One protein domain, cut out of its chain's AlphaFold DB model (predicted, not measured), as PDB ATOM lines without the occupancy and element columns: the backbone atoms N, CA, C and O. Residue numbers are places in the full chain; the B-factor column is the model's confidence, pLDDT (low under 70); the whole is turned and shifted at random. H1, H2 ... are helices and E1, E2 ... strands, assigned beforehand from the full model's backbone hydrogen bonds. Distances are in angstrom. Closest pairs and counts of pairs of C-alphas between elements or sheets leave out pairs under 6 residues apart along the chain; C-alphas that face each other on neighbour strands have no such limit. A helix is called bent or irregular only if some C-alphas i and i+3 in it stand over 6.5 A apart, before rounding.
ATOM      1  N   ASP A 334     128.399  67.415  93.780       92.38
ATOM      2  CA  ASP A 334     129.780  67.673  94.212       92.38
ATOM      3  C   ASP A 334     130.345  68.930  93.543       92.38
ATOM      4  O   ASP A 334     131.005  69.754  94.178       92.38
ATOM      5  N   LYS A 335     130.047  69.121  92.248       93.75
ATOM      6  CA  LYS A 335     130.499  70.311  91.530       93.75
ATOM      7  C   LYS A 335     129.775  71.567  92.005       93.75
ATOM      8  O   LYS A 335     130.392  72.628  92.043       93.75
ATOM      9  N   PHE A 336     128.500  71.452  92.369       94.44
ATOM     10  CA  PHE A 336     127.753  72.531  93.008       94.44
ATOM     11  C   PHE A 336     128.384  72.934  94.351       94.44
ATOM     12  O   PHE A 336     128.686  74.114  94.525       94.44
ATOM     13  N   GLU A 337     128.655  71.978  95.248       95.69
ATOM     14  CA  GLU A 337     129.298  72.233  96.549       95.69
ATOM     15  C   GLU A 337     130.652  72.927  96.368       95.69
ATOM     16  O   GLU A 337     130.883  73.992  96.942       95.69
ATOM     17  N   GLN A 338     131.494  72.388  95.480       96.12
ATOM     18  CA  GLN A 338     132.794  72.966  95.150       96.12
ATOM     19  C   GLN A 338     132.673  74.419  94.658       96.12
ATOM     20  O   GLN A 338     133.367  75.302  95.153       96.12
ATOM     21  N   VAL A 339     131.796  74.683  93.683       95.81
ATOM     22  CA  VAL A 339     131.649  76.017  93.076       95.81
ATOM     23  C   VAL A 339     131.167  77.055  94.092       95.81
ATOM     24  O   VAL A 339     131.663  78.183  94.088       95.81
ATOM     25  N   ILE A 340     130.213  76.692  94.955       95.00
ATOM     26  CA  ILE A 340     129.677  77.603  95.973       95.00
ATOM     27  C   ILE A 340     130.716  77.868  97.070       95.00
ATOM     28  O   ILE A 340     130.935  79.030  97.413       95.00
ATOM     29  N   SER A 341     131.398  76.830  97.566       95.81
ATOM     30  CA  SER A 341     132.463  76.955  98.574       95.81
ATOM     31  C   SER A 341     133.612  77.828  98.065       95.81
ATOM     32  O   SER A 341     133.911  78.852  98.680       95.81
ATOM     33  N   GLU A 342     134.167  77.532  96.885       96.56
ATOM     34  CA  GLU A 342     135.254  78.324  96.295       96.56
ATOM     35  C   GLU A 342     134.843  79.780  96.024       96.56
ATOM     36  O   GLU A 342     135.679  80.686  96.060       96.56
ATOM     37  N   GLY A 343     133.572  80.018  95.681       96.00
ATOM     38  CA  GLY A 343     133.033  81.359  95.458       96.00
ATOM     39  C   GLY A 343     132.964  82.177  96.746       96.00
ATOM     40  O   GLY A 343     133.431  83.316  96.775       96.00
ATOM     41  N   ILE A 344     132.418  81.589  97.812       94.75
ATOM     42  CA  ILE A 344     132.285  82.237  99.123       94.75
ATOM     43  C   ILE A 344     133.664  82.500  99.733       94.75
ATOM     44  O   ILE A 344     133.935  83.621 100.158       94.75
ATOM     45  N   GLU A 345     134.561  81.513  99.716       95.69
ATOM     46  CA  GLU A 345     135.923  81.654 100.239       95.69
ATOM     47  C   GLU A 345     136.700  82.766  99.532       95.69
ATOM     48  O   GLU A 345     137.387  83.566 100.173       95.69
ATOM     49  N   GLU A 346     136.564  82.868  98.207       96.94
ATOM     50  CA  GLU A 346     137.216  83.920  97.439       96.94
ATOM     51  C   GLU A 346     136.683  85.315  97.795       96.94
ATOM     52  O   GLU A 346     137.482  86.235  97.996       96.94
ATOM     53  N   VAL A 347     135.362  85.476  97.926       94.75
ATOM     54  CA  VAL A 347     134.748  86.750  98.334       94.75
ATOM     55  C   VAL A 347     135.149  87.123  99.763       94.75
ATOM     56  O   VAL A 347     135.519  88.275 100.001       94.75
ATOM     57  N   CYS A 348     135.162  86.169 100.698       94.88
ATOM     58  CA  CYS A 348     135.648  86.365 102.067       94.88
ATOM     59  C   CYS A 348     137.109  86.835 102.086       94.88
ATOM     60  O   CYS A 348     137.437  87.831 102.734       94.88
ATOM     61  N   ARG A 349     137.978  86.190 101.296       95.75
ATOM     62  CA  ARG A 349     139.395  86.555 101.170       95.75
ATOM     63  C   ARG A 349     139.585  87.968 100.616       95.75
ATOM     64  O   ARG A 349     140.401  88.716 101.149       95.75
ATOM     65  N   GLN A 350     138.853  88.342  99.563       92.69
ATOM     66  CA  GLN A 350     138.892  89.703  99.007       92.69
ATOM     67  C   GLN A 350     138.417  90.747 100.030       92.69
ATOM     68  O   GLN A 350     139.033  91.803 100.173       92.69
ATOM     69  N   SER A 351     137.375  90.400 100.787       89.94
ATOM     70  CA  SER A 351     136.738  91.262 101.787       89.94
ATOM     71  C   SER A 351     137.500  91.336 103.115       89.94
ATOM     72  O   SER A 351     137.175  92.178 103.947       89.94
ATOM     73  N   ARG A 352     138.512  90.478 103.315       92.81
ATOM     74  CA  ARG A 352     139.252  90.303 104.581       92.81
ATOM     75  C   ARG A 352     138.338  89.975 105.769       92.81
ATOM     76  O   ARG A 352     138.568  90.466 106.870       92.81
ATOM     77  N   ILE A 353     137.331  89.140 105.527       89.94
ATOM     78  CA  ILE A 353     136.431  88.605 106.553       89.94
ATOM     79  C   ILE A 353     136.467  87.077 106.529       89.94
ATOM     80  O   ILE A 353     136.832  86.461 105.527       89.94
ATOM     81  N   SER A 354     136.049  86.464 107.622       92.62
ATOM     82  CA  SER A 354     135.747  85.039 107.723       92.62
ATOM     83  C   SER A 354     134.302  84.742 107.306       92.62
ATOM     84  O   SER A 354     133.445  85.625 107.324       92.62
ATOM     85  N   ILE A 355     134.000  83.480 106.971       92.25
ATOM     86  CA  ILE A 355     132.618  83.055 106.682       92.25
ATOM     87  C   ILE A 355     131.713  83.367 107.876       92.25
ATOM     88  O   ILE A 355     130.629  83.889 107.670       92.25
ATOM     89  N   SER A 356     132.165  83.161 109.119       90.06
ATOM     90  CA  SER A 356     131.393  83.449 110.342       90.06
ATOM     91  C   SER A 356     130.983  84.914 110.527       90.06
ATOM     92  O   SER A 356     130.087  85.188 111.317       90.06
ATOM     93  N   GLU A 357     131.610  85.851 109.815       88.44
ATOM     94  CA  GLU A 357     131.240  87.272 109.837       88.44
ATOM     95  C   GLU A 357     130.137  87.617 108.818       88.44
ATOM     96  O   GLU A 357     129.625  88.737 108.817       88.44
ATOM     97  N   ILE A 358     129.739  86.669 107.957       90.56
ATOM     98  CA  ILE A 358     128.609  86.844 107.039       90.56
ATOM     99  C   ILE A 358     127.299  86.750 107.818       90.56
ATOM    100  O   ILE A 358     126.823  85.682 108.186       90.56
ATOM    101  N   ASP A 359     126.664  87.887 107.998       87.94
ATOM    102  CA  ASP A 359     125.461  88.016 108.806       87.94
ATOM    103  C   ASP A 359     124.213  87.311 108.219       87.94
ATOM    104  O   ASP A 359     123.521  86.566 108.917       87.94
ATOM    105  N   PHE A 360     123.940  87.486 106.918       91.06
ATOM    106  CA  PHE A 360     122.849  86.793 106.218       91.06
ATOM    107  C   PHE A 360     123.197  86.557 104.742       91.06
ATOM    108  O   PHE A 360     123.704  87.459 104.075       91.06
ATOM    109  N   SER A 361     122.871  85.377 104.207       94.62
ATOM    110  CA  SER A 361     123.065  85.037 102.787       94.62
ATOM    111  C   SER A 361     121.761  84.680 102.068       94.62
ATOM    112  O   SER A 361     120.963  83.892 102.560       94.62
ATOM    113  N   VAL A 362     121.565  85.182 100.849       96.62
ATOM    114  CA  VAL A 362     120.582  84.622  99.906       96.62
ATOM    115  C   VAL A 362     121.345  84.008  98.746       96.62
ATOM    116  O   VAL A 362     122.185  84.673  98.143       96.62
ATOM    117  N   ILE A 363     121.039  82.755  98.418       95.69
ATOM    118  CA  ILE A 363     121.715  82.018  97.346       95.69
ATOM    119  C   ILE A 363     120.701  81.692  96.253       95.69
ATOM    120  O   ILE A 363     119.804  80.876  96.454       95.69
ATOM    121  N   GLY A 364     120.836  82.353  95.101       94.94
ATOM    122  CA  GLY A 364     120.034  82.076  93.908       94.94
ATOM    123  C   GLY A 364     120.606  80.902  93.120       94.94
ATOM    124  O   GLY A 364     121.723  80.988  92.613       94.94
ATOM    125  N   ILE A 365     119.848  79.812  93.023       92.94
ATOM    126  CA  ILE A 365     120.301  78.531  92.479       92.94
ATOM    127  C   ILE A 365     119.371  78.109  91.330       92.94
ATOM    128  O   ILE A 365     118.173  77.903  91.561       92.94
ATOM    129  N   PRO A 366     119.893  77.929  90.102       88.12
ATOM    130  CA  PRO A 366     119.104  77.416  88.986       88.12
ATOM    131  C   PRO A 366     118.530  76.029  89.289       88.12
ATOM    132  O   PRO A 366     119.257  75.115  89.693       88.12
ATOM    133  N   GLY A 367     117.224  75.863  89.087       85.31
ATOM    134  CA  GLY A 367     116.523  74.603  89.347       85.31
ATOM    135  C   GLY A 367     116.093  74.374  90.801       85.31
ATOM    136  O   GLY A 367     115.507  73.335  91.114       85.31
ATOM    137  N   TYR A 368     116.378  75.304  91.720       90.50
ATOM    138  CA  TYR A 368     115.927  75.182  93.107       90.50
ATOM    139  C   TYR A 368     114.399  75.303  93.199       90.50
ATOM    140  O   TYR A 368     113.804  76.205  92.603       90.50
ATOM    141  N   GLY A 369     113.758  74.387  93.933       86.75
ATOM    142  CA  GLY A 369     112.297  74.340  94.090       86.75
ATOM    143  C   GLY A 369     111.522  73.839  92.860       86.75
ATOM    144  O   GLY A 369     110.294  73.933  92.817       86.75
ATOM    145  N   GLU A 370     112.198  73.324  91.830       84.81
ATOM    146  CA  GLU A 370     111.536  72.647  90.702       84.81
ATOM    147  C   GLU A 370     111.221  71.186  91.026       84.81
ATOM    148  O   GLU A 370     110.171  70.677  90.638       84.81
ATOM    149  N   ILE A 371     112.105  70.538  91.785       84.31
ATOM    150  CA  ILE A 371     111.960  69.167  92.265       84.31
ATOM    151  C   ILE A 371     112.032  69.201  93.792       84.31
ATOM    152  O   ILE A 371     113.079  69.491  94.364       84.31
ATOM    153  N   GLU A 372     110.922  68.880  94.452       86.56
ATOM    154  CA  GLU A 372     110.773  68.992  95.911       86.56
ATOM    155  C   GLU A 372     111.848  68.216  96.688       86.56
ATOM    156  O   GLU A 372     112.466  68.752  97.605       86.56
ATOM    157  N   LYS A 373     112.164  66.987  96.257       86.69
ATOM    158  CA  LYS A 373     113.195  66.147  96.896       86.69
ATOM    159  C   LYS A 373     114.615  66.729  96.839       86.69
ATOM    160  O   LYS A 373     115.446  66.353  97.659       86.69
ATOM    161  N   ASP A 374     114.904  67.616  95.886       89.69
ATOM    162  CA  ASP A 374     116.249  68.175  95.714       89.69
ATOM    163  C   ASP A 374     116.481  69.375  96.651       89.69
ATOM    164  O   ASP A 374     117.627  69.680  96.979       89.69
ATOM    165  N   VAL A 375     115.410  70.021  97.139       91.00
ATOM    166  CA  VAL A 375     115.473  71.204  98.019       91.00
ATOM    167  C   VAL A 375     116.286  70.914  99.278       91.00
ATOM    168  O   VAL A 375     117.250  71.619  99.564       91.00
ATOM    169  N   HIS A 376     115.962  69.825  99.984       92.19
ATOM    170  CA  HIS A 376     116.650  69.468 101.227       92.19
ATOM    171  C   HIS A 376     118.143  69.174 101.012       92.19
ATOM    172  O   HIS A 376     118.977  69.559 101.828       92.19
ATOM    173  N   ILE A 377     118.491  68.531  99.893       91.94
ATOM    174  CA  ILE A 377     119.879  68.186  99.558       91.94
ATOM    175  C   ILE A 377     120.700  69.455  99.302       91.94
ATOM    176  O   ILE A 377     121.842  69.566  99.759       91.94
ATOM    177  N   ILE A 378     120.120  70.420  98.587       94.25
ATOM    178  CA  ILE A 378     120.763  71.703  98.299       94.25
ATOM    179  C   ILE A 378     120.941  72.511  99.589       94.25
ATOM    180  O   ILE A 378     122.044  72.994  99.847       94.25
ATOM    181  N   ASP A 379     119.903  72.599 100.423       93.25
ATOM    182  CA  ASP A 379     119.947  73.338 101.688       93.25
ATOM    183  C   ASP A 379     120.986  72.769 102.655       93.25
ATOM    184  O   ASP A 379     121.778  73.524 103.218       93.25
ATOM    185  N   GLU A 380     121.052  71.446 102.811       94.12
ATOM    186  CA  GLU A 380     122.074  70.807 103.648       94.12
ATOM    187  C   GLU A 380     123.487  71.023 103.095       94.12
ATOM    188  O   GLU A 380     124.436  71.196 103.859       94.12
ATOM    189  N   THR A 381     123.644  71.070 101.771       94.69
ATOM    190  CA  THR A 381     124.936  71.375 101.141       94.69
ATOM    191  C   THR A 381     125.377  72.806 101.433       94.69
ATOM    192  O   THR A 381     126.498  73.028 101.883       94.69
ATOM    193  N   VAL A 382     124.483  73.782 101.275       94.94
ATOM    194  CA  VAL A 382     124.765  75.184 101.610       94.94
ATOM    195  C   VAL A 382     125.039  75.363 103.105       94.94
ATOM    196  O   VAL A 382     125.959  76.090 103.480       94.94
ATOM    197  N   LYS A 383     124.295  74.664 103.966       94.75
ATOM    198  CA  LYS A 383     124.484  74.684 105.420       94.75
ATOM    199  C   LYS A 383     125.858  74.174 105.844       94.75
ATOM    200  O   LYS A 383     126.453  74.752 106.748       94.75
ATOM    201  N   ARG A 384     126.397  73.136 105.190       94.69
ATOM    202  CA  ARG A 384     127.776  72.674 105.442       94.69
ATOM    203  C   ARG A 384     128.810  73.757 105.137       94.69
ATOM    204  O   ARG A 384     129.775  73.883 105.883       94.69
ATOM    205  N   ILE A 385     128.586  74.547 104.086       93.56
ATOM    206  CA  ILE A 385     129.497  75.618 103.657       93.56
ATOM    207  C   ILE A 385     129.401  76.838 104.587       93.56
ATOM    208  O   ILE A 385     130.420  77.374 105.015       93.56
ATOM    209  N   LEU A 386     128.183  77.288 104.908       92.75
ATOM    210  CA  LEU A 386     127.940  78.506 105.694       92.75
ATOM    211  C   LEU A 386     127.927  78.285 107.216       92.75
ATOM    212  O   LEU A 386     127.973  79.246 107.982       92.75
ATOM    213  N   GLY A 387     127.868  77.037 107.680       88.94
ATOM    214  CA  GLY A 387     127.907  76.692 109.097       88.94
ATOM    215  C   GLY A 387     126.697  77.210 109.881       88.94
ATOM    216  O   GLY A 387     125.561  76.820 109.628       88.94
ATOM    217  N   LYS A 388     126.951  78.051 110.895       82.75
ATOM    218  CA  LYS A 388     125.917  78.594 111.800       82.75
ATOM    219  C   LYS A 388     125.216  79.841 111.255       82.75
ATOM    220  O   LYS A 388     124.320  80.364 111.911       82.75
ATOM    221  N   ASN A 389     125.643  80.340 110.102       85.31
ATOM    222  CA  ASN A 389     125.159  81.598 109.565       85.31
ATOM    223  C   ASN A 389     123.740  81.461 109.010       85.31
ATOM    224  O   ASN A 389     123.334  80.396 108.542       85.31
ATOM    225  N   THR A 390     122.995  82.564 109.022       87.75
ATOM    226  CA  THR A 390     121.627  82.570 108.501       87.75
ATOM    227  C   THR A 390     121.653  82.646 106.980       87.75
ATOM    228  O   THR A 390     122.326  83.504 106.403       87.75
ATOM    229  N   PHE A 391     120.911  81.768 106.308       94.25
ATOM    230  CA  PHE A 391     120.821  81.789 104.853       94.25
ATOM    231  C   PHE A 391     119.434  81.418 104.335       94.25
ATOM    232  O   PHE A 391     118.607  80.853 105.049       94.25
ATOM    233  N   ARG A 392     119.198  81.725 103.058       94.81
ATOM    234  CA  ARG A 392     118.026  81.284 102.306       94.81
ATOM    235  C   ARG A 392     118.412  80.910 100.878       94.81
ATOM    236  O   ARG A 392     118.835  81.769 100.103       94.81
ATOM    237  N   CYS A 393     118.224  79.646 100.520       95.69
ATOM    238  CA  CYS A 393     118.291  79.211  99.130       95.69
ATOM    239  C   CYS A 393     116.994  79.578  98.409       95.69
ATOM    240  O   CYS A 393     115.892  79.448  98.952       95.69
ATOM    241  N   VAL A 394     117.124  80.064  97.181       95.12
ATOM    242  CA  VAL A 394     116.000  80.426  96.318       95.12
ATOM    243  C   VAL A 394     116.307  80.054  94.874       95.12
ATOM    244  O   VAL A 394     117.456  79.828  94.504       95.12
ATOM    245  N   ASN A 395     115.274  80.018  94.037       92.94
ATOM    246  CA  ASN A 395     115.451  79.886  92.595       92.94
ATOM    247  C   ASN A 395     116.140  81.143  92.024       92.94
ATOM    248  O   ASN A 395     115.961  82.250  92.541       92.94
ATOM    249  N   ASP A 396     116.915  80.994  90.953       92.12
ATOM    250  CA  ASP A 396     117.600  82.103  90.286       92.12
ATOM    251  C   ASP A 396     116.629  83.177  89.759       92.12
ATOM    252  O   ASP A 396     116.950  84.368  89.784       92.12
ATOM    253  N   ALA A 397     115.397  82.798  89.407       94.38
ATOM    254  CA  ALA A 397     114.344  83.746  89.046       94.38
ATOM    255  C   ALA A 397     113.957  84.701  90.194       94.38
ATOM    256  O   ALA A 397     113.595  85.852  89.936       94.38
ATOM    257  N   VAL A 398     114.087  84.269  91.456       95.81
ATOM    258  CA  VAL A 398     113.788  85.099  92.637       95.81
ATOM    259  C   VAL A 398     114.829  86.201  92.789       95.81
ATOM    260  O   VAL A 398     114.477  87.364  92.967       95.81
ATOM    261  N   VAL A 399     116.119  85.876  92.677       95.75
ATOM    262  CA  VAL A 399     117.178  86.897  92.771       95.75
ATOM    263  C   VAL A 399     117.208  87.800  91.539       95.75
ATOM    264  O   VAL A 399     117.555  88.976  91.648       95.75
ATOM    265  N   ALA A 400     116.779  87.291  90.378       95.88
ATOM    266  CA  ALA A 400     116.574  88.106  89.188       95.88
ATOM    267  C   ALA A 400     115.448  89.132  89.385       95.88
ATOM    268  O   ALA A 400     115.653  90.297  89.062       95.88
ATOM    269  N   TRP A 401     114.314  88.739  89.983       97.12
ATOM    270  CA  TRP A 401     113.253  89.664  90.410       97.12
ATOM    271  C   TRP A 401     113.749  90.678  91.441       97.12
ATOM    272  O   TRP A 401     113.543  91.881  91.281       97.12
ATOM    273  N   ALA A 402     114.454  90.208  92.471       95.62
ATOM    274  CA  ALA A 402     114.977  91.073  93.519       95.62
ATOM    275  C   ALA A 402     115.913  92.145  92.947       95.62
ATOM    276  O   ALA A 402     115.852  93.301  93.359       95.62
ATOM    277  N   GLY A 403     116.748  91.773  91.971       94.62
ATOM    278  CA  GLY A 403     117.644  92.697  91.283       94.62
ATOM    279  C   GLY A 403     116.912  93.634  90.325       94.62
ATOM    280  O   GLY A 403     117.128  94.843  90.364       94.62
ATOM    281  N   SER A 404     116.020  93.111  89.483       95.44
ATOM    282  CA  SER A 404     115.378  93.911  88.439       95.44
ATOM    283  C   SER A 404     114.338  94.890  88.983       95.44
ATOM    284  O   SER A 404     114.243  95.997  88.459       95.44
ATOM    285  N   LEU A 405     113.627  94.527  90.058       94.81
ATOM    286  CA  LEU A 405     112.595  95.351  90.700       94.81
ATOM    287  C   LEU A 405     113.014  95.938  92.057       94.81
ATOM    288  O   LEU A 405     112.213  96.612  92.702       94.81
ATOM    289  N   VAL A 589     122.941  89.093  91.220       91.50
ATOM    290  CA  VAL A 589     123.821  88.914  92.393       91.50
ATOM    291  C   VAL A 589     123.657  90.031  93.433       91.50
ATOM    292  O   VAL A 589     123.605  89.761  94.630       91.50
ATOM    293  N   PHE A 590     123.488  91.279  92.990       91.31
ATOM    294  CA  PHE A 590     123.183  92.404  93.876       91.31
ATOM    295  C   PHE A 590     121.738  92.333  94.373       91.31
ATOM    296  O   PHE A 590     121.467  92.677  95.519       91.31
ATOM    297  N   GLY A 591     120.825  91.814  93.543       93.56
ATOM    298  CA  GLY A 591     119.467  91.458  93.951       93.56
ATOM    299  C   GLY A 591     119.434  90.466  95.112       93.56
ATOM    300  O   GLY A 591     118.674  90.658  96.054       93.56
ATOM    301  N   ALA A 592     120.297  89.445  95.097       94.81
ATOM    302  CA  ALA A 592     120.426  88.489  96.193       94.81
ATOM    303  C   ALA A 592     120.881  89.168  97.497       94.81
ATOM    304  O   ALA A 592     120.252  88.978  98.537       94.81
ATOM    305  N   ALA A 593     121.915  90.014  97.439       92.12
ATOM    306  CA  ALA A 593     122.392  90.768  98.602       92.12
ATOM    307  C   ALA A 593     121.326  91.739  99.146       92.12
ATOM    308  O   ALA A 593     121.091  91.803 100.353       92.12
ATOM    309  N   LEU A 594     120.626  92.448  98.257       91.69
ATOM    310  CA  LEU A 594     119.514  93.324  98.625       91.69
ATOM    311  C   LEU A 594     118.367  92.538  99.268       91.69
ATOM    312  O   LEU A 594     117.774  93.000 100.244       91.69
ATOM    313  N   TYR A 595     118.053  91.353  98.747       94.00
ATOM    314  CA  TYR A 595     116.984  90.524  99.285       94.00
ATOM    315  C   TYR A 595     117.340  89.958 100.662       94.00
ATOM    316  O   TYR A 595     116.503  89.996 101.561       94.00
ATOM    317  N   ALA A 596     118.592  89.528 100.861       93.25
ATOM    318  CA  ALA A 596     119.118  89.134 102.170       93.25
ATOM    319  C   ALA A 596     118.917  90.247 103.204       93.25
ATOM    320  O   ALA A 596     118.359  90.018 104.279       93.25
ATOM    321  N   LEU A 597     119.291  91.475 102.841       88.31
ATOM    322  CA  LEU A 597     119.112  92.631 103.705       88.31
ATOM    323  C   LEU A 597     117.632  92.952 103.953       88.31
ATOM    324  O   LEU A 597     117.252  93.234 105.084       88.31
ATOM    325  N   THR A 598     116.794  92.890 102.918       86.50
ATOM    326  CA  THR A 598     115.353  93.177 103.019       86.50
ATOM    327  C   THR A 598     114.662  92.197 103.962       86.50
ATOM    328  O   THR A 598     113.874  92.620 104.804       86.50
ATOM    329  N   ILE A 599     114.989  90.900 103.871       85.75
ATOM    330  CA  ILE A 599     114.500  89.878 104.804       85.75
ATOM    331  C   ILE A 599     114.947  90.217 106.225       85.75
ATOM    332  O   ILE A 599     114.127  90.213 107.138       85.75
ATOM    333  N   LYS A 600     116.232  90.543 106.409       82.00
ATOM    334  CA  LYS A 600     116.779  90.822 107.736       82.00
ATOM    335  C   LYS A 600     116.163  92.069 108.379       82.00
ATOM    336  O   LYS A 600     115.847  92.055 109.564       82.00
ATOM    337  N   LEU A 601     116.020  93.152 107.618       75.12
ATOM    338  CA  LEU A 601     115.505  94.430 108.114       75.12
ATOM    339  C   LEU A 601     113.973  94.492 108.158       75.12
ATOM    340  O   LEU A 601     113.426  95.433 108.731       75.12
ATOM    341  N   GLY A 602     113.281  93.561 107.496       74.12
ATOM    342  CA  GLY A 602     111.830  93.602 107.304       74.12
ATOM    343  C   GLY A 602     111.342  94.749 106.406       74.12
ATOM    344  O   GLY A 602     110.141  94.980 106.312       74.12
ATOM    345  N   LYS A 603     112.252  95.493 105.760       71.94
ATOM    346  CA  LYS A 603     111.940  96.608 104.855       71.94
ATOM    347  C   LYS A 603     113.049  96.829 103.828       71.94
ATOM    348  O   LYS A 603     114.204  96.479 104.061       71.94
ATOM    349  N   GLN A 604     112.697  97.466 102.712       69.00
ATOM    350  CA  GLN A 604     113.670  97.948 101.731       69.00
ATOM    351  C   GLN A 604     114.419  99.181 102.255       69.00
ATOM    352  O   GLN A 604     113.899  99.940 103.077       69.00
ATOM    353  N   ASN A 605     115.628  99.405 101.739       68.62
ATOM    354  CA  ASN A 605     116.411 100.609 101.995       68.62
ATOM    355  C   ASN A 605     116.815 101.244 100.654       68.62
ATOM    356  O   ASN A 605     117.628 100.678  99.921       68.62
ATOM    357  N   ALA A 606     116.214 102.394 100.334       66.94
ATOM    358  CA  ALA A 606     116.429 103.095  99.069       66.94
ATOM    359  C   ALA A 606     117.890 103.540  98.892       66.94
ATOM    360  O   ALA A 606     118.457 103.301  97.826       66.94
ATOM    361  N   ASP A 607     118.525 104.047  99.954       64.06
ATOM    362  CA  ASP A 607     119.920 104.510  99.936       64.06
ATOM    363  C   ASP A 607     120.887 103.372  99.561       64.06
ATOM    364  O   ASP A 607     121.882 103.558  98.856       64.06
ATOM    365  N   ILE A 608     120.575 102.143  99.988       74.31
ATOM    366  CA  ILE A 608     121.372 100.959  99.650       74.31
ATOM    367  C   ILE A 608     121.157 100.545  98.196       74.31
ATOM    368  O   ILE A 608     122.126 100.188  97.535       74.31
ATOM    369  N   ILE A 609     119.929 100.616  97.674       79.06
ATOM    370  CA  ILE A 609     119.663 100.334  96.254       79.06
ATOM    371  C   ILE A 609     120.446 101.313  95.373       79.06
ATOM    372  O   ILE A 609     121.110 100.884  94.429       79.06
ATOM    373  N   GLU A 610     120.421 102.605  95.706       69.81
ATOM    374  CA  GLU A 610     121.167 103.654  95.001       69.81
ATOM    375  C   GLU A 610     122.676 103.402  95.020       69.81
ATOM    376  O   GLU A 610     123.339 103.456  93.977       69.81
ATOM    377  N   ASN A 611     123.226 103.027  96.177       72.12
ATOM    378  CA  ASN A 611     124.643 102.702  96.240       72.12
ATOM    379  C   ASN A 611     124.983 101.422  95.465       72.12
ATOM    380  O   ASN A 611     125.977 101.400  94.747       72.12
ATOM    381  N   LEU A 612     124.156 100.372  95.536       80.25
ATOM    382  CA  LEU A 612     124.381  99.142  94.769       80.25
ATOM    383  C   LEU A 612     124.313  99.384  93.253       80.25
ATOM    384  O   LEU A 612     125.041  98.723  92.513       80.25
ATOM    385  N   ILE A 613     123.506 100.347  92.783       77.56
ATOM    386  CA  ILE A 613     123.505 100.777  91.374       77.56
ATOM    387  C   ILE A 613     124.867 101.367  90.987       77.56
ATOM    388  O   ILE A 613     125.369 101.095  89.898       77.56
ATOM    389  N   THR A 614     125.472 102.149  91.878       70.62
ATOM    390  CA  THR A 614     126.794 102.743  91.649       70.62
ATOM    391  C   THR A 614     127.895 101.684  91.719       70.62
ATOM    392  O   THR A 614     128.783 101.650  90.871       70.62
ATOM    393  N   GLU A 615     127.829 100.780  92.698       73.44
ATOM    394  CA  GLU A 615     128.821  99.721  92.891       73.44
ATOM    395  C   GLU A 615     128.805  98.687  91.759       73.44
ATOM    396  O   GLU A 615     129.868  98.234  91.363       73.44
ATOM    397  N   GLN A 616     127.645  98.339  91.183       81.75
ATOM    398  CA  GLN A 616     127.589  97.382  90.063       81.75
ATOM    399  C   GLN A 616     128.183  97.904  88.745       81.75
ATOM    400  O   GLN A 616     128.360  97.113  87.808       81.75
ATOM    401  N   ALA A 617     128.353  99.226  88.633       68.25
ATOM    402  CA  ALA A 617     128.906  99.895  87.461       68.25
ATOM    403  C   ALA A 617     130.442  99.971  87.504       68.25
ATOM    404  O   ALA A 617     131.056 100.196  86.460       68.25
ATOM    405  N   LYS A 618     131.033  99.789  88.692       66.12
ATOM    406  CA  LYS A 618     132.470  99.584  88.899       66.12
ATOM    407  C   LYS A 618     132.840  98.152  88.526       66.12
ATOM    408  O   LYS A 618     133.962  97.981  88.001       66.12
TER     409      LYS A 618
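AT A GLANCE: This is residues 334 to 405 and 589 to 618 of the 618 residues of the protein "N-acetyl-D-glucosamine kinase N-acetylglucosamine kinase" of Proteiniborus sp. DW1 (UniProt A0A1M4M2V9). A pair of parallel strands, E1 and E2, forms the core, with H4 packed over one side, mainly on E1, and H2 over the other, mainly on E2. The long H1 crosses H2 near Ile 385, H3 runs from the end of E2 across H4 near Gly 591, and H5 lies beyond H4, farthest from the middle. The printed part has 102 residues with five named helices and two named strands, in the order H1, E1, H2, E2, H3, H4, H5, and the class is mostly helix. It is compact, with a radius of gyration of the C-alphas of 13.9 A, and rounded, spanning 38 by 32 by 25 A.

IN THESE COORDINATES: Strand E1 is residues 360 to 365, 16.2 A long, and E2 is residues 390 to 395, 17.3 A. H2, residues 372 to 386, measures 21.9 A; it is neither bent nor irregular, but only just: C-alphas 373 and 376 are 6.5 A apart. H4, residues 589 to 601, measures 18.6 A. H3 is residues 396 to 405, 14.2 A, and H5 is residues 606 to 615, 14.3 A, ending with C-alpha 615 at (128.821, 99.721, 92.891). H1, residues 334 to 351, measures 25.7 A and begins with C-alpha 334 at (129.780, 67.673, 94.212).

HOW THE PARTS SIT: E1 and E2 are parallel neighbours, their directions 21 degrees apart; N 361 and O 390 are within hydrogen-bond range at 2.9 A, as are N 392 and O 361 at 2.8 A. E1, H2 and E2 form a strand-helix-strand unit, two parallel neighbour strands with a helix between them in the chain, and its crossover is right-handed. The closest C-alphas of E1 and H4 are those of Val 362 and Ala 596, 5.3 A. The closest of H2 and E2 are those of Asp 379 and Cys 393, 6.6 A, while E1 and H2 are near each other, with 5 pairs of C-alphas within 10 A. The closest C-alphas of E1 and H3 are those of Gly 364 and Asp 396, 4.4 A. H3 and H4 touch, about perpendicular at 80 degrees, closest at the C-alphas of Gly 403 and Gly 591, 3.5 A. H4, with residues 590 to 594 alone, and H5 only just touch, with 3 pairs of C-alphas within 8 A, the closest those of Phe 590 and Leu 612, 6.9 A. They form a helical hairpin, at a shallow tilt of 24 degrees, opposite ways. H1, with residues 337 to 341 alone, touches residues 381 to 385 of H2; the closest C-alphas are those of Ser 341 and Ile 385, 6.0 A. Their tilt of 36 degrees is only just steep, and they run the same way. H1 is apart from H3, H4 and H5. In H1, H3, H4 and H5 every O i to N i+4 pair is within hydrogen-bond range; in H2, 9 of 11 are.

THE WHOLE: The C-alphas farthest apart, those of Lys 373 and Lys 618, are 39.4 A apart. Residues 406 to 588 are not printed, and C-alphas 405 and 589 are 13.1 A apart across this cut. Of the links that are printed whole, H2 to E2, E2 to H3 and H4 to H5 are tight, and H1 to E1 and E1 to H2 are short. The mean pLDDT of the printed part is 88.8; residues 604 to 607, 610, 617 and 618 are under 70.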